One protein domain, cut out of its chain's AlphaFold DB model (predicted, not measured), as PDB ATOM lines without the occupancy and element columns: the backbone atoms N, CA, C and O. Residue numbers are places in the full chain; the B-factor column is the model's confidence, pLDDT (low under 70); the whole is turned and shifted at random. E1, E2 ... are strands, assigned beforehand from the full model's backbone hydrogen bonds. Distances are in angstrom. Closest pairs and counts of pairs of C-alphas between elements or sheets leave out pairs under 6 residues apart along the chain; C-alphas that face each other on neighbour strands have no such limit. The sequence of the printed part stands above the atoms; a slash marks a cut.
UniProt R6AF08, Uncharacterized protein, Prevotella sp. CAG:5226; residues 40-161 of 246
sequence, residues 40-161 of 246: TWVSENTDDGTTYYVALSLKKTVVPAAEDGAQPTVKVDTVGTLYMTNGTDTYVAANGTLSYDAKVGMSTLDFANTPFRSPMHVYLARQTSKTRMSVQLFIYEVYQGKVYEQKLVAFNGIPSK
ATOM      1  N   THR A  40       6.930  22.094  -4.074       95.19
ATOM      2  CA  THR A  40       8.124  22.836  -4.458       95.19
ATOM      3  C   THR A  40       9.269  22.497  -3.517       95.19
ATOM      4  O   THR A  40       9.081  22.393  -2.304       95.19
ATOM      5  N   TRP A  41      10.467  22.334  -4.072       94.88
ATOM      6  CA  TRP A  41      11.694  22.092  -3.320       94.88
ATOM      7  C   TRP A  41      12.768  23.085  -3.734       94.88
ATOM      8  O   TRP A  41      13.017  23.256  -4.923       94.88
ATOM      9  N   VAL A  42      13.404  23.713  -2.750       95.81
ATOM     10  CA  VAL A  42      14.522  24.642  -2.941       95.81
ATOM     11  C   VAL A  42      15.838  23.957  -2.588       95.81
ATOM     12  O   VAL A  42      15.888  23.167  -1.643       95.81
ATOM     13  N   SER A  43      16.897  24.230  -3.345       95.19
ATOM     14  CA  SER A  43      18.235  23.703  -3.086       95.19
ATOM     15  C   SER A  43      18.757  24.133  -1.719       95.19
ATOM     16  O   SER A  43      18.782  25.317  -1.387       95.19
ATOM     17  N   GLU A  44      19.261  23.175  -0.958       90.12
ATOM     18  CA  GLU A  44      20.154  23.423   0.162       90.12
ATOM     19  C   GLU A  44      21.514  23.829  -0.400       90.12
ATOM     20  O   GLU A  44      22.109  23.026  -1.113       90.12
ATOM     21  N   ASN A  45      21.943  25.064  -0.100       77.38
ATOM     22  CA  ASN A  45      23.241  25.686  -0.410       77.38
ATOM     23  C   ASN A  45      24.036  25.027  -1.552       77.38
ATOM     24  O   ASN A  45      24.671  23.992  -1.351       77.38
ATOM     25  N   THR A  46      24.080  25.664  -2.719       80.88
ATOM     26  CA  THR A  46      24.975  25.249  -3.804       80.88
ATOM     27  C   THR A  46      26.317  25.974  -3.724       80.88
ATOM     28  O   THR A  46      26.410  27.095  -3.219       80.88
ATOM     29  N   ASP A  47      27.368  25.338  -4.242       76.62
ATOM     30  CA  ASP A  47      28.734  25.878  -4.198       76.62
ATOM     31  C   ASP A  47      28.910  27.160  -5.033       76.62
ATOM     32  O   ASP A  47      29.808  27.959  -4.769       76.62
ATOM     33  N   ASP A  48      28.061  27.366  -6.042       80.62
ATOM     34  CA  ASP A  48      28.104  28.503  -6.966       80.62
ATOM     35  C   ASP A  48      27.207  29.679  -6.538       80.62
ATOM     36  O   ASP A  48      27.203  30.719  -7.196       80.62
ATOM     37  N   GLY A  49      26.454  29.529  -5.442       83.19
ATOM     38  CA  GLY A  49      25.499  30.526  -4.950       83.19
ATOM     39  C   GLY A  49      24.167  30.576  -5.712       83.19
ATOM     40  O   GLY A  49      23.291  31.355  -5.333       83.19
ATOM     41  N   THR A  50      23.980  29.751  -6.747       91.56
ATOM     42  CA  THR A  50      22.720  29.659  -7.493       91.56
ATOM     43  C   THR A  50      21.661  28.931  -6.669       91.56
ATOM     44  O   THR A  50      21.798  27.764  -6.321       91.56
ATOM     45  N   THR A  51      20.530  29.575  -6.405       94.44
ATOM     46  CA  THR A  51      19.390  28.899  -5.780       94.44
ATOM     47  C   THR A  51      18.532  28.227  -6.846       94.44
ATOM     48  O   THR A  51      18.054  28.876  -7.778       94.44
ATOM     49  N   TYR A  52      18.296  26.927  -6.689       95.19
ATOM     50  CA  TYR A  52      17.440  26.144  -7.574       95.19
ATOM     51  C   TYR A  52      16.102  25.863  -6.899       95.19
ATOM     52  O   TYR A  52      16.069  25.469  -5.735       95.19
ATOM     53  N   TYR A  53      15.006  25.985  -7.644       95.50
ATOM     54  CA  TYR A  53      13.691  25.504  -7.228       95.50
ATOM     55  C   TYR A  53      13.182  24.479  -8.234       95.50
ATOM     56  O   TYR A  53      13.133  24.757  -9.428       95.50
ATOM     57  N   VAL A  54      12.754  23.319  -7.750       95.50
ATOM     58  CA  VAL A  54      12.004  22.333  -8.534       95.50
ATOM     59  C   VAL A  54      10.557  22.383  -8.070       95.50
ATOM     60  O   VAL A  54      10.281  22.097  -6.906       95.50
ATOM     61  N   ALA A  55       9.638  22.731  -8.966       95.19
ATOM     62  CA  ALA A  55       8.206  22.754  -8.701       95.19
ATOM     63  C   ALA A  55       7.496  21.687  -9.539       95.19
ATOM     64  O   ALA A  55       7.634  21.664 -10.760       95.19
ATOM     65  N   LEU A  56       6.726  20.822  -8.884       94.81
ATOM     66  CA  LEU A  56       5.819  19.869  -9.519       94.81
ATOM     67  C   LEU A  56       4.390  20.382  -9.356       94.81
ATOM     68  O   LEU A  56       3.948  20.627  -8.230       94.81
ATOM     69  N   SER A  57       3.688  20.575 -10.469       94.19
ATOM     70  CA  SER A  57       2.366  21.213 -10.509       94.19
ATOM     71  C   SER A  57       1.446  20.531 -11.518       94.19
ATOM     72  O   SER A  57       1.912  19.810 -12.405       94.19
ATOM     73  N   LEU A  58       0.136  20.749 -11.391       91.56
ATOM     74  CA  LEU A  58      -0.815  20.348 -12.429       91.56
ATOM     75  C   LEU A  58      -0.997  21.477 -13.437       91.56
ATOM     76  O   LEU A  58      -1.414  22.582 -13.091       91.56
ATOM     77  N   LYS A  59      -0.759  21.167 -14.709       86.25
ATOM     78  CA  LYS A  59      -1.054  22.050 -15.831       86.25
ATOM     79  C   LYS A  59      -2.349  21.620 -16.502       86.25
ATOM     80  O   LYS A  59      -2.503  20.469 -16.909       86.25
ATOM     81  N   LYS A  60      -3.268  22.573 -16.647       84.12
ATOM     82  CA  LYS A  60      -4.526  22.404 -17.379       84.12
ATOM     83  C   LYS A  60      -4.363  23.033 -18.754       84.12
ATOM     84  O   LYS A  60      -4.072  24.219 -18.853       84.12
ATOM     85  N   THR A  61      -4.544  22.239 -19.798       79.56
ATOM     86  CA  THR A  61      -4.452  22.689 -21.188       79.56
ATOM     87  C   THR A  61      -5.806  22.501 -21.849       79.56
ATOM     88  O   THR A  61      -6.346  21.392 -21.848       79.56
ATOM     89  N   VAL A  62      -6.363  23.573 -22.409       80.00
ATOM     90  CA  VAL A  62      -7.570  23.475 -23.233       80.00
ATOM     91  C   VAL A  62      -7.172  22.879 -24.577       80.00
ATOM     92  O   VAL A  62      -6.336  23.426 -25.289       80.00
ATOM     93  N   VAL A  63      -7.763  21.740 -24.911       80.69
ATOM     94  CA  VAL A  63      -7.632  21.086 -26.208       80.69
ATOM     95  C   VAL A  63      -8.803  21.564 -27.068       80.69
ATOM     96  O   VAL A  63      -9.956  21.256 -26.731       80.69
ATOM     97  N   PRO A  64      -8.540  22.329 -28.145       79.69
ATOM     98  CA  PRO A  64      -9.583  22.784 -29.050       79.69
ATOM     99  C   PRO A  64     -10.366  21.609 -29.633       79.69
ATOM    100  O   PRO A  64      -9.843  20.505 -29.796       79.69
ATOM    101  N   ALA A  65     -11.627  21.860 -29.966       84.38
ATOM    102  CA  ALA A  65     -12.450  20.912 -30.695       84.38
ATOM    103  C   ALA A  65     -11.772  20.531 -32.024       84.38
ATOM    104  O   ALA A  65     -11.382  21.404 -32.795       84.38
ATOM    105  N   ALA A  66     -11.618  19.230 -32.281       75.94
ATOM    106  CA  ALA A  66     -10.965  18.738 -33.497       75.94
ATOM    107  C   ALA A  66     -11.813  18.954 -34.767       75.94
ATOM    108  O   ALA A  66     -11.271  18.965 -35.869       75.94
ATOM    109  N   GLU A  67     -13.129  19.128 -34.608       74.88
ATOM    110  CA  GLU A  67     -14.103  19.297 -35.687       74.88
ATOM    111  C   GLU A  67     -15.199  20.293 -35.285       74.88
ATOM    112  O   GLU A  67     -15.455  20.523 -34.097       74.88
ATOM    113  N   ASP A  68     -15.862  20.855 -36.293       62.81
ATOM    114  CA  ASP A  68     -16.934  21.833 -36.134       62.81
ATOM    115  C   ASP A  68     -18.131  21.189 -35.403       62.81
ATOM    116  O   ASP A  68     -18.803  20.299 -35.927       62.81
ATOM    117  N   GLY A  69     -18.359  21.589 -34.148       69.56
ATOM    118  CA  GLY A  69     -19.427  21.069 -33.282       69.56
ATOM    119  C   GLY A  69     -18.979  20.193 -32.103       69.56
ATOM    120  O   GLY A  69     -19.788  19.946 -31.204       69.56
ATOM    121  N   ALA A  70     -17.713  19.767 -32.035       77.56
ATOM    122  CA  ALA A  70     -17.177  19.160 -30.815       77.56
ATOM    123  C   ALA A  70     -16.952  20.233 -29.732       77.56
ATOM    124  O   ALA A  70     -16.695  21.397 -30.030       77.56
ATOM    125  N   GLN A  71     -17.074  19.855 -28.459       77.12
ATOM    126  CA  GLN A  71     -16.755  20.762 -27.354       77.12
ATOM    127  C   GLN A  71     -15.255  20.688 -27.037       77.12
ATOM    128  O   GLN A  71     -14.686  19.592 -27.080       77.12
ATOM    129  N   PRO A  72     -14.607  21.818 -26.703       81.88
ATOM    130  CA  PRO A  72     -13.237  21.798 -26.210       81.88
ATOM    131  C   PRO A  72     -13.150  20.945 -24.940       81.88
ATOM    132  O   PRO A  72     -14.068  20.920 -24.117       81.88
ATOM    133  N   THR A  73     -12.036  20.237 -24.777       85.31
ATOM    134  CA  THR A  73     -11.777  19.407 -23.591       85.31
ATOM    135  C   THR A  73     -10.608  19.973 -22.799       85.31
ATOM    136  O   THR A  73      -9.798  20.727 -23.329       85.31
ATOM    137  N   VAL A  74     -10.513  19.636 -21.513       84.38
ATOM    138  CA  VAL A  74      -9.384  20.046 -20.669       84.38
ATOM    139  C   VAL A  74      -8.513  18.829 -20.400       84.38
ATOM    140  O   VAL A  74      -8.961  17.862 -19.784       84.38
ATOM    141  N   LYS A  75      -7.259  18.889 -20.845       84.75
ATOM    142  CA  LYS A  75      -6.217  17.927 -20.490       84.75
ATOM    143  C   LYS A  75      -5.520  18.398 -19.217       84.75
ATOM    144  O   LYS A  75      -5.185  19.576 -19.108       84.75
ATOM    145  N   VAL A  76      -5.308  17.492 -18.267       85.31
ATOM    146  CA  VAL A  76      -4.583  17.768 -17.020       85.31
ATOM    147  C   VAL A  76      -3.336  16.899 -16.988       85.31
ATOM    148  O   VAL A  76      -3.448  15.675 -16.988       85.31
ATOM    149  N   ASP A  77      -2.167  17.530 -16.965       88.25
ATOM    150  CA  ASP A  77      -0.868  16.863 -16.908       88.25
ATOM    151  C   ASP A  77      -0.121  17.301 -15.644       88.25
ATOM    152  O   ASP A  77      -0.212  18.458 -15.234       88.25
ATOM    153  N   THR A  78       0.642  16.396 -15.030       91.81
ATOM    154  CA  THR A  78       1.639  16.805 -14.029       91.81
ATOM    155  C   THR A  78       2.904  17.238 -14.755       91.81
ATOM    156  O   THR A  78       3.440  16.482 -15.565       91.81
ATOM    157  N   VAL A  79       3.373  18.447 -14.469       92.38
ATOM    158  CA  VAL A  79       4.557  19.036 -15.097       92.38
ATOM    159  C   VAL A  79       5.564  19.474 -14.046       92.38
ATOM    160  O   VAL A  79       5.199  19.866 -12.934       92.38
ATOM    161  N   GLY A  80       6.838  19.422 -14.418       94.25
ATOM    162  CA  GLY A  80       7.915  20.026 -13.650       94.25
ATOM    163  C   GLY A  80       8.322  21.382 -14.204       94.25
ATOM    164  O   GLY A  80       8.357  21.583 -15.419       94.25
ATOM    165  N   THR A  81       8.705  22.282 -13.312       94.06
ATOM    166  CA  THR A  81       9.370  23.538 -13.652       94.06
ATOM    167  C   THR A  81      10.612  23.687 -12.788       94.06
ATOM    168  O   THR A  81      10.553  23.516 -11.568       94.06
ATOM    169  N   LEU A  82      11.742  23.993 -13.422       94.69
ATOM    170  CA  LEU A  82      12.999  24.298 -12.754       94.69
ATOM    171  C   LEU A  82      13.258  25.803 -12.837       94.69
ATOM    172  O   LEU A  82      13.401  26.332 -13.938       94.69
ATOM    173  N   TYR A  83      13.384  26.456 -11.686       94.00
ATOM    174  CA  TYR A  83      13.813  27.848 -11.557       94.00
ATOM    175  C   TYR A  83      15.255  27.884 -11.060       94.00
ATOM    176  O   TYR A  83      15.617  27.141 -10.149       94.00
ATOM    177  N   MET A  84      16.071  28.751 -11.643       93.25
ATOM    178  CA  MET A  84      17.494  28.904 -11.340       93.25
ATOM    179  C   MET A  84      17.766  30.387 -11.135       93.25
ATOM    180  O   MET A  84      17.648  31.145 -12.093       93.25
ATOM    181  N   THR A  85      18.093  30.813  -9.918       91.50
ATOM    182  CA  THR A  85      18.301  32.235  -9.620       91.50
ATOM    183  C   THR A  85      19.631  32.503  -8.937       91.50
ATOM    184  O   THR A  85      20.049  31.760  -8.053       91.50
ATOM    185  N   ASN A  86      20.277  33.600  -9.322       87.25
ATOM    186  CA  ASN A  86      21.454  34.146  -8.641       87.25
ATOM    187  C   ASN A  86      21.095  35.311  -7.690       87.25
ATOM    188  O   ASN A  86      21.988  35.989  -7.187       87.25
ATOM    189  N   GLY A  87      19.798  35.562  -7.470       80.44
ATOM    190  CA  GLY A  87      19.274  36.669  -6.664       80.44
ATOM    191  C   GLY A  87      18.920  37.930  -7.459       80.44
ATOM    192  O   GLY A  87      18.114  38.722  -6.977       80.44
ATOM    193  N   THR A  88      19.457  38.096  -8.668       76.88
ATOM    194  CA  THR A  88      19.133  39.219  -9.567       76.88
ATOM    195  C   THR A  88      18.308  38.740 -10.753       76.88
ATOM    196  O   THR A  88      17.255  39.300 -11.043       76.88
ATOM    197  N   ASP A  89      18.754  37.659 -11.385       82.50
ATOM    198  CA  ASP A  89      18.087  37.039 -12.520       82.50
ATOM    199  C   ASP A  89      17.558  35.666 -12.137       82.50
ATOM    200  O   ASP A  89      18.140  34.953 -11.311       82.50
ATOM    201  N   THR A  90      16.462  35.280 -12.780       90.25
ATOM    202  CA  THR A  90      15.955  33.913 -12.746       90.25
ATOM    203  C   THR A  90      15.898  33.381 -14.169       90.25
ATOM    204  O   THR A  90      15.511  34.081 -15.101       90.25
ATOM    205  N   TYR A  91      16.272  32.121 -14.332       90.00
ATOM    206  CA  TYR A  91      16.107  31.354 -15.555       90.00
ATOM    207  C   TYR A  91      15.167  30.189 -15.285       90.00
ATOM    208  O   TYR A  91      15.202  29.598 -14.202       90.00
ATOM    209  N   VAL A  92      14.344  29.840 -16.272       91.19
ATOM    210  CA  VAL A  92      13.318  28.808 -16.109       91.19
ATOM    211  C   VAL A  92      13.396  27.780 -17.224       91.19
ATOM    212  O   VAL A  92      13.419  28.124 -18.401       91.19
ATOM    213  N   ALA A  93      13.402  26.505 -16.847       92.12
ATOM    214  CA  ALA A  93      12.989  25.425 -17.732       92.12
ATOM    215  C   ALA A  93      11.577  25.010 -17.308       92.12
ATOM    216  O   ALA A  93      11.393  24.452 -16.226       92.12
ATOM    217  N   ALA A  94      10.577  25.347 -18.119       89.69
ATOM    218  CA  ALA A  94       9.168  25.110 -17.820       89.69
ATOM    219  C   ALA A  94       8.618  23.902 -18.578       89.69
ATOM    220  O   ALA A  94       9.132  23.514 -19.626       89.69
ATOM    221  N   ASN A  95       7.508  23.361 -18.069       88.31
ATOM    222  CA  ASN A  95       6.720  22.322 -18.735       88.31
ATOM    223  C   ASN A  95       7.498  21.018 -18.995       88.31
ATOM    224  O   ASN A  95       7.288  20.358 -20.013       88.31
ATOM    225  N   GLY A  96       8.389  20.643 -18.075       93.25
ATOM    226  CA  GLY A  96       9.079  19.359 -18.110       93.25
ATOM    227  C   GLY A  96       8.088  18.210 -17.949       93.25
ATOM    228  O   GLY A  96       7.208  18.259 -17.085       93.25
ATOM    229  N   THR A  97       8.226  17.180 -18.781       94.19
ATOM    230  CA  THR A  97       7.368  15.989 -18.709       94.19
ATOM    231  C   THR A  97       7.806  15.125 -17.536       94.19
ATOM    232  O   THR A  97       8.986  14.807 -17.427       94.19
ATOM    233  N   LEU A  98       6.867  14.752 -16.666       94.38
ATOM    234  CA  LEU A  98       7.144  13.931 -15.492       94.38
ATOM    235  C   LEU A  98       6.953  12.438 -15.785       94.38
ATOM    236  O   LEU A  98       5.902  12.016 -16.269       94.38
ATOM    237  N   SER A  99       7.936  11.635 -15.388       94.25
ATOM    238  CA  SER A  99       7.834  10.181 -15.246       94.25
ATOM    239  C   SER A  99       8.174   9.793 -13.810       94.25
ATOM    240  O   SER A  99       9.137  10.320 -13.262       94.25
ATOM    241  N   TYR A 100       7.410   8.887 -13.196       92.19
ATOM    242  CA  TYR A 100       7.586   8.497 -11.795       92.19
ATOM    243  C   TYR A 100       7.629   6.977 -11.623       92.19
ATOM    244  O   TYR A 100       6.727   6.267 -12.071       92.19
ATOM    245  N   ASP A 101       8.656   6.484 -10.927       89.69
ATOM    246  CA  ASP A 101       8.786   5.086 -10.522       89.69
ATOM    247  C   ASP A 101       8.568   4.929  -9.009       89.69
ATOM    248  O   ASP A 101       9.473   5.119  -8.188       89.69
ATOM    249  N   ALA A 102       7.358   4.503  -8.646       87.00
ATOM    250  CA  ALA A 102       6.954   4.225  -7.269       87.00
ATOM    251  C   ALA A 102       7.735   3.071  -6.604       87.00
ATOM    252  O   ALA A 102       7.701   2.929  -5.382       87.00
ATOM    253  N   LYS A 103       8.453   2.224  -7.356       85.00
ATOM    254  CA  LYS A 103       9.268   1.149  -6.755       85.00
ATOM    255  C   LYS A 103      10.514   1.696  -6.073       85.00
ATOM    256  O   LYS A 103      10.995   1.096  -5.115       85.00
ATOM    257  N   VAL A 104      11.038   2.805  -6.587       84.00
ATOM    258  CA  VAL A 104      12.290   3.414  -6.122       84.00
ATOM    259  C   VAL A 104      12.109   4.849  -5.631       84.00
ATOM    260  O   VAL A 104      13.059   5.424  -5.111       84.00
ATOM    261  N   GLY A 105      10.906   5.420  -5.753       85.75
ATOM    262  CA  GLY A 105      10.614   6.780  -5.306       85.75
ATOM    263  C   GLY A 105      11.384   7.823  -6.105       85.75
ATOM    264  O   GLY A 105      11.860   8.806  -5.535       85.75
ATOM    265  N   MET A 106      11.558   7.570  -7.403       90.75
ATOM    266  CA  MET A 106      12.328   8.424  -8.296       90.75
ATOM    267  C   MET A 106      11.427   9.000  -9.379       90.75
ATOM    268  O   MET A 106      10.699   8.265 -10.044       90.75
ATOM    269  N   SER A 107      11.527  10.306  -9.562       93.94
ATOM    270  CA  SER A 107      10.938  11.028 -10.675       93.94
ATOM    271  C   SER A 107      12.011  11.482 -11.653       93.94
ATOM    272  O   SER A 107      13.124  11.833 -11.259       93.94
ATOM    273  N   THR A 108      11.651  11.518 -12.927       95.12
ATOM    274  CA  THR A 108      12.442  12.121 -13.996       95.12
ATOM    275  C   THR A 108      11.618  13.233 -14.625       95.12
ATOM    276  O   THR A 108      10.442  13.033 -14.938       95.12
ATOM    277  N   LEU A 109      12.231  14.402 -14.787       96.19
ATOM    278  CA  LEU A 109      11.684  15.510 -15.555       96.19
ATOM    279  C   LEU A 109      12.484  15.694 -16.837       96.19
ATOM    280  O   LEU A 109      13.688  15.950 -16.774       96.19
ATOM    281  N   ASP A 110      11.786  15.648 -17.966       95.00
ATOM    282  CA  ASP A 110      12.380  15.817 -19.287       95.00
ATOM    283  C   ASP A 110      11.985  17.177 -19.867       95.00
ATOM    284  O   ASP A 110      10.807  17.441 -20.137       95.00
ATOM    285  N   PHE A 111      12.972  18.049 -20.066       93.62
ATOM    286  CA  PHE A 111      12.803  19.379 -20.643       93.62
ATOM    287  C   PHE A 111      13.391  19.413 -22.052       93.62
ATOM    288  O   PHE A 111      14.606  19.334 -22.231       93.62
ATOM    289  N   ALA A 112      12.534  19.576 -23.061       89.25
ATOM    290  CA  ALA A 112      12.977  19.699 -24.451       89.25
ATOM    291  C   ALA A 112      13.651  21.052 -24.735       89.25
ATOM    292  O   ALA A 112      14.633  21.112 -25.471       89.25
ATOM    293  N   ASN A 113      13.135  22.124 -24.125       82.38
ATOM    294  CA  ASN A 113      13.633  23.486 -24.275       82.38
ATOM    295  C   ASN A 113      14.102  24.007 -22.919       82.38
ATOM    296  O   ASN A 113      13.375  23.922 -21.929       82.38
ATOM    297  N   THR A 114      15.310  24.562 -22.882       87.94
ATOM    298  CA  THR A 114      15.882  25.150 -21.671       87.94
ATOM    299  C   THR A 114      16.617  26.450 -21.994       87.94
ATOM    300  O   THR A 114      17.010  26.664 -23.148       87.94
ATOM    301  N   PRO A 115      16.893  27.291 -20.981       83.75
ATOM    302  CA  PRO A 115      17.732  28.482 -21.131       83.75
ATOM    303  C   PRO A 115      19.137  28.187 -21.686       83.75
ATOM    304  O   PRO A 115      19.762  29.057 -22.286       83.75
ATOM    305  N   PHE A 116      19.618  26.946 -21.552       84.00
ATOM    306  CA  PHE A 116      20.925  26.505 -22.044       84.00
ATOM    307  C   PHE A 116      20.928  26.115 -23.527       84.00
ATOM    308  O   PHE A 116      21.972  25.744 -24.049       84.00
ATOM    309  N   ARG A 117      19.779  26.197 -24.219       84.44
ATOM    310  CA  ARG A 117      19.603  25.782 -25.629       84.44
ATOM    311  C   ARG A 117      19.900  24.301 -25.894       84.44
ATOM    312  O   ARG A 117      20.070  23.907 -27.045       84.44
ATOM    313  N   SER A 118      19.891  23.499 -24.837       88.12
ATOM    314  CA  SER A 118      20.061  22.051 -24.873       88.12
ATOM    315  C   SER A 118      18.942  21.393 -24.067       88.12
ATOM    316  O   SER A 118      18.533  21.957 -23.045       88.12
ATOM    317  N   PRO A 119      18.436  20.219 -24.477       91.62
ATOM    318  CA  PRO A 119      17.519  19.453 -23.647       91.62
ATOM    319  C   PRO A 119      18.163  19.110 -22.302       91.62
ATOM    320  O   PRO A 119      19.387  18.980 -22.200       91.62
ATOM    321  N   MET A 120      17.339  18.953 -21.273       93.50
ATOM    322  CA  MET A 120      17.788  18.659 -19.916       93.50
ATOM    323  C   MET A 120      16.931  17.568 -19.299       93.50
ATOM    324  O   MET A 120      15.708  17.592 -19.424       93.50
ATOM    325  N   HIS A 121      17.580  16.660 -18.582       94.00
ATOM    326  CA  HIS A 121      16.913  15.715 -17.704       94.00
ATOM    327  C   HIS A 121      17.247  16.054 -16.259       94.00
ATOM    328  O   HIS A 121      18.396  16.352 -15.910       94.00
ATOM    329  N   VAL A 122      16.226  16.006 -15.414       95.38
ATOM    330  CA  VAL A 122      16.364  16.229 -13.979       95.38
ATOM    331  C   VAL A 122      15.868  14.996 -13.249       95.38
ATOM    332  O   VAL A 122      14.699  14.631 -13.348       95.38
ATOM    333  N   TYR A 123      16.764  14.368 -12.498       94.94
ATOM    334  CA  TYR A 123      16.445  13.223 -11.658       94.94
ATOM    335  C   TYR A 123      16.140  13.691 -10.244       94.94
ATOM    336  O   TYR A 123      16.914  14.439  -9.646       94.94
ATOM    337  N   LEU A 124      15.017  13.221  -9.720       94.44
ATOM    338  CA  LEU A 124      14.441  13.590  -8.438       94.44
ATOM    339  C   LEU A 124      14.292  12.318  -7.600       94.44
ATOM    340  O   LEU A 124      13.373  11.534  -7.816       94.44
ATOM    341  N   ALA A 125      15.190  12.082  -6.648       91.44
ATOM    342  CA  ALA A 125      15.133  10.909  -5.778       91.44
ATOM    343  C   ALA A 125      14.636  11.299  -4.384       91.44
ATOM    344  O   ALA A 125      15.247  12.132  -3.708       91.44
ATOM    345  N   ARG A 126      13.536  10.697  -3.922       85.56
ATOM    346  CA  ARG A 126      13.042  10.903  -2.555       85.56
ATOM    347  C   ARG A 126      14.031  10.305  -1.554       85.56
ATOM    348  O   ARG A 126      14.429   9.151  -1.674       85.56
ATOM    349  N   GLN A 127      14.421  11.085  -0.548       76.25
ATOM    350  CA  GLN A 127      15.207  10.555   0.568       76.25
ATOM    351  C   GLN A 127      14.312   9.733   1.506       76.25
ATOM    352  O   GLN A 127      13.089   9.824   1.444       76.25
ATOM    353  N   THR A 128      14.904   8.980   2.436       68.81
ATOM    354  CA  THR A 128      14.167   8.158   3.419       68.81
ATOM    355  C   THR A 128      13.134   8.954   4.226       68.81
ATOM    356  O   THR A 128      12.102   8.418   4.614       68.81
ATOM    357  N   SER A 129      13.362  10.255   4.443       67.50
ATOM    358  CA  SER A 129      12.401  11.149   5.104       67.50
ATOM    359  C   SER A 129      11.177  11.506   4.248       67.50
ATOM    360  O   SER A 129      10.245  12.114   4.771       67.50
ATOM    361  N   LYS A 130      11.189  11.185   2.944       71.88
ATOM    362  CA  LYS A 130      10.235  11.548   1.872       71.88
ATOM    363  C   LYS A 130      10.011  13.046   1.640       71.88
ATOM    364  O   LYS A 130       9.562  13.444   0.571       71.88
ATOM    365  N   THR A 131      10.350  13.888   2.610       77.62
ATOM    366  CA  THR A 131      10.218  15.345   2.544       77.62
ATOM    367  C   THR A 131      11.366  15.993   1.781       77.62
ATOM    368  O   THR A 131      11.154  16.978   1.078       77.62
ATOM    369  N   ARG A 132      12.571  15.425   1.887       87.00
ATOM    370  CA  ARG A 132      13.767  15.878   1.168       87.00
ATOM    371  C   ARG A 132      13.947  15.099  -0.123       87.00
ATOM    372  O   ARG A 132      13.532  13.942  -0.237       87.00
ATOM    373  N   MET A 133      14.600  15.739  -1.076       89.31
ATOM    374  CA  MET A 133      14.831  15.190  -2.401       89.31
ATOM    375  C   MET A 133      16.295  15.358  -2.776       89.31
ATOM    376  O   MET A 133      16.858  16.417  -2.555       89.31
ATOM    377  N   SER A 134      16.925  14.345  -3.347       92.44
ATOM    378  CA  SER A 134      18.205  14.524  -4.030       92.44
ATOM    379  C   SER A 134      17.929  14.801  -5.500       92.44
ATOM    380  O   SER A 134      17.189  14.061  -6.145       92.44
ATOM    381  N   VAL A 135      18.504  15.885  -6.010       94.44
ATOM    382  CA  VAL A 135      18.246  16.412  -7.346       94.44
ATOM    383  C   VAL A 135      19.542  16.398  -8.147       94.44
ATOM    384  O   VAL A 135      20.584  16.825  -7.647       94.44
ATOM    385  N   GLN A 136      19.493  15.905  -9.383       94.50
ATOM    386  CA  GLN A 136      20.631  15.911 -10.305       94.50
ATOM    387  C   GLN A 136      20.192  16.393 -11.686       94.50
ATOM    388  O   GLN A 136      19.226  15.871 -12.235       94.50
ATOM    389  N   LEU A 137      20.906  17.377 -12.235       93.31
ATOM    390  CA  LEU A 137      20.603  17.995 -13.526       93.31
ATOM    391  C   LEU A 137      21.644  17.562 -14.556       93.31
ATOM    392  O   LEU A 137      22.851  17.688 -14.319       93.31
ATOM    393  N   PHE A 138      21.169  17.124 -15.716       92.81
ATOM    394  CA  PHE A 138      21.989  16.734 -16.857       92.81
ATOM    395  C   PHE A 138      21.513  17.452 -18.112       92.81
ATOM    396  O   PHE A 138      20.313  17.496 -18.368       92.81
ATOM    397  N   ILE A 139      22.441  17.973 -18.911       91.44
ATOM    398  CA  ILE A 139      22.150  18.457 -20.267       91.44
ATOM    399  C   ILE A 139      22.592  17.444 -21.310       91.44
ATOM    400  O   ILE A 139      23.531  16.673 -21.095       91.44
ATOM    401  N   TYR A 140      21.901  17.485 -22.443       85.94
ATOM    402  CA  TYR A 140      22.089  16.583 -23.565       85.94
ATOM    403  C   TYR A 140      22.714  17.340 -24.712       85.94
ATOM    404  O   TYR A 140      22.171  18.338 -25.184       85.94
ATOM    405  N   GLU A 141      23.813  16.803 -25.220       81.00
ATOM    406  CA  GLU A 141      24.410  17.283 -26.453       81.00
ATOM    407  C   GLU A 141      24.527  16.135 -27.446       81.00
ATOM    408  O   GLU A 141      25.003  15.042 -27.129       81.00
ATOM    409  N   VAL A 142      24.087  16.385 -28.678       75.75
ATOM    410  CA  VAL A 142      24.301  15.457 -29.784       75.75
ATOM    411  C   VAL A 142      25.531  15.918 -30.547       75.75
ATOM    412  O   VAL A 142      25.482  16.889 -31.298       75.75
ATOM    413  N   TYR A 143      26.635  15.194 -30.388       76.50
ATOM    414  CA  TYR A 143      27.872  15.465 -31.112       76.50
ATOM    415  C   TYR A 143      28.226  14.271 -31.999       76.50
ATOM    416  O   TYR A 143      28.404  13.146 -31.529       76.50
ATOM    417  N   GLN A 144      28.297  14.508 -33.314       82.19
ATOM    418  CA  GLN A 144      28.572  13.483 -34.333       82.19
ATOM    419  C   GLN A 144      27.645  12.248 -34.246       82.19
ATOM    420  O   GLN A 144      28.088  11.108 -34.378       82.19
ATOM    421  N   GLY A 145      26.350  12.466 -33.990       78.88
ATOM    422  CA  GLY A 145      25.345  11.395 -33.911       78.88
ATOM    423  C   GLY A 145      25.385  10.561 -32.625       78.88
ATOM    424  O   GLY A 145      24.637   9.593 -32.511       78.88
ATOM    425  N   LYS A 146      26.230  10.926 -31.654       79.19
ATOM    426  CA  LYS A 146      26.247  10.342 -30.309       79.19
ATOM    427  C   LYS A 146      25.634  11.315 -29.312       79.19
ATOM    428  O   LYS A 146      25.908  12.510 -29.379       79.19
ATOM    429  N   VAL A 147      24.826  10.781 -28.402       79.25
ATOM    430  CA  VAL A 147      24.252  11.526 -27.280       79.25
ATOM    431  C   VAL A 147      25.251  11.499 -26.129       79.25
ATOM    432  O   VAL A 147      25.683  10.421 -25.716       79.25
ATOM    433  N   TYR A 148      25.620  12.676 -25.638       83.50
ATOM    434  CA  TYR A 148      26.426  12.853 -24.439       83.50
ATOM    435  C   TYR A 148      25.561  13.504 -23.365       83.50
ATOM    436  O   TYR A 148      24.926  14.526 -23.615       83.50
ATOM    437  N   GLU A 149      25.558  12.907 -22.178       86.81
ATOM    438  CA  GLU A 149      24.965  13.500 -20.984       86.81
ATOM    439  C   GLU A 149      26.070  14.126 -20.137       86.81
ATOM    440  O   GLU A 149      27.030  13.453 -19.747       86.81
ATOM    441  N   GLN A 150      25.930  15.413 -19.832       88.38
ATOM    442  CA  GLN A 150      26.832  16.121 -18.934       88.38
ATOM    443  C   GLN A 150      26.082  16.545 -17.677       88.38
ATOM    444  O   GLN A 150      25.101  17.285 -17.746       88.38
ATOM    445  N   LYS A 151      26.585  16.117 -16.514       89.81
ATOM    446  CA  LYS A 151      26.089  16.597 -15.223       89.81
ATOM    447  C   LYS A 151      26.416  18.083 -15.074       89.81
ATOM    448  O   LYS A 151      27.591  18.448 -15.105       89.81
ATOM    449  N   LEU A 152      25.394  18.903 -14.851       88.44
ATOM    450  CA  LEU A 152      25.547  20.316 -14.505       88.44
ATOM    451  C   LEU A 152      25.754  20.484 -13.002       88.44
ATOM    452  O   LEU A 152      26.787  20.976 -12.562       88.44
ATOM    453  N   VAL A 153      24.779  20.036 -12.213       90.62
ATOM    454  CA  VAL A 153      24.752  20.246 -10.763       90.62
ATOM    455  C   VAL A 153      24.006  19.107 -10.077       90.62
ATOM    456  O   VAL A 153      23.159  18.439 -10.675       90.62
ATOM    457  N   ALA A 154      24.340  18.878  -8.812       91.62
ATOM    458  CA  ALA A 154      23.590  18.012  -7.923       91.62
ATOM    459  C   ALA A 154      23.430  18.711  -6.573       91.62
ATOM    460  O   ALA A 154      24.384  19.308  -6.078       91.62
ATOM    461  N   PHE A 155      22.245  18.623  -5.983       92.50
ATOM    462  CA  PHE A 155      21.946  19.235  -4.693       92.50
ATOM    463  C   PHE A 155      20.879  18.437  -3.946       92.50
ATOM    464  O   PHE A 155      20.197  17.581  -4.513       92.50
ATOM    465  N   ASN A 156      20.722  18.725  -2.658       92.56
ATOM    466  CA  ASN A 156      19.570  18.260  -1.897       92.56
ATOM    467  C   ASN A 156      18.526  19.376  -1.854       92.56
ATOM    468  O   ASN A 156      18.861  20.522  -1.597       92.56
ATOM    469  N   GLY A 157      17.277  19.054  -2.154       93.50
ATOM    470  CA  GLY A 157      16.134  19.947  -2.081       93.50
ATOM    471  C   GLY A 157      15.363  19.763  -0.776       93.50
ATOM    472  O   GLY A 157      15.054  18.634  -0.374       93.50
ATOM    473  N   ILE A 158      15.003  20.876  -0.143       92.88
ATOM    474  CA  ILE A 158      14.093  20.939   1.008       92.88
ATOM    475  C   ILE A 158      12.753  21.550   0.591       92.88
ATOM    476  O   ILE A 158      12.733  22.371  -0.323       92.88
ATOM    477  N   PRO A 159      11.632  21.175   1.231       92.62
ATOM    478  CA  PRO A 159      10.331  21.751   0.909       92.62
ATOM    479  C   PRO A 159      10.333  23.284   0.985       92.62
ATOM    480  O   PRO A 159      10.808  23.858   1.963       92.62
ATOM    481  N   SER A 160       9.753  23.921  -0.028       93.31
ATOM    482  CA  SER A 160       9.491  25.359  -0.105       93.31
ATOM    483  C   SER A 160       8.009  25.597  -0.386       93.31
ATOM    484  O   SER A 160       7.326  24.741  -0.950       93.31
ATOM    485  N   LYS A 161       7.504  26.770   0.003       92.31
ATOM    486  CA  LYS A 161       6.125  27.188  -0.289       92.31
ATOM    487  C   LYS A 161       5.999  28.024  -1.560       92.31
ATOM    488  O   LYS A 161       4.890  28.189  -2.051       92.31
TER     489      LYS A 161
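Overview. This is residues 40 to 161 of the 246 residues of an uncharacterized protein of Prevotella sp. CAG:5226 (UniProt R6AF08). The eight strands E1 to E8 ring a small closed barrel, from which the hairpin of E2 and E3 sticks out at residues 57 to 78 as a long two-stranded arm. A second, shorter finger, residues 140 to 149 at the tip of the hairpin of E7 and E8, reaches on past Met 120, the first residue of E6, whose C-alpha faces that of residue 139 at 4.4 A. The printed part has 122 residues with eight named strands, E1 to E8 in chain order, and no named helix; the sheet is antiparallel throughout and the class is all strand. The whole is only just loose, close to compact, with a radius of gyration of the C-alphas of 16.6 A, and it spans 56 by 42 by 37 A.

Arrangement. Start with the ring: E1 (residues 40 to 43), E2 (51 to 63), E3 (73 to 85), E4 (90 to 101), E5 (106 to 111), E6 (120 to 126), E7 (133 to 143) and E8 (146 to 160) form a meander, each strand the antiparallel neighbour of the one before. E8 and E1 close the barrel, with N 158 and O 42 at 2.9 A. On the other side of E1, N 41 and O 54 of E2 are 2.8 A apart. Look along the hairpin of E2 and E3, at 161 degrees: N 53 and O 83 are 2.8 A apart, and in the arm N 61 and O 75 are also 2.8 A apart. E2 bends by 52 degrees at residue 56 and E3 by 55 degrees at residue 78. The pairing of E4 is staggered: residues 90 to 97 pair with E3, as at N 84 and O 91, 2.8 A, and residues 97 to 101 with E5, as at N 99 and O 108, 2.9 A. For E5 and E6 find N 109 and O 122 at 2.9 A, for E6 and E7 N 123 and O 136 at 2.9 A, and for E7 and E8 N 135 and O 155 at 2.8 A. E1 and E5 are apart.

Along the chain. Find C-alpha 40 at (8.124, 22.836, -4.458), where E1 begins. E2 runs 34.8 A to C-alpha 63 at (-7.632, 21.086, -26.208), and E3 runs 35.6 A. E4 is 29.8 A long and bends by 63 degrees at residue 95; E7 is 31.5 A long. E8, the longest strand, bends by 60 degrees at residue 156 and runs 37.7 A to C-alpha 160 at (9.491, 25.359, -0.105).

Size, cuts and confidence. The C-alphas of Asp 47 and Gly 69 are the two farthest apart, 56.5 A. The printed part has no cut and no long link. Its mean pLDDT is 87.4; look for values under 70 at residues 68 to 69 and 128 to 129.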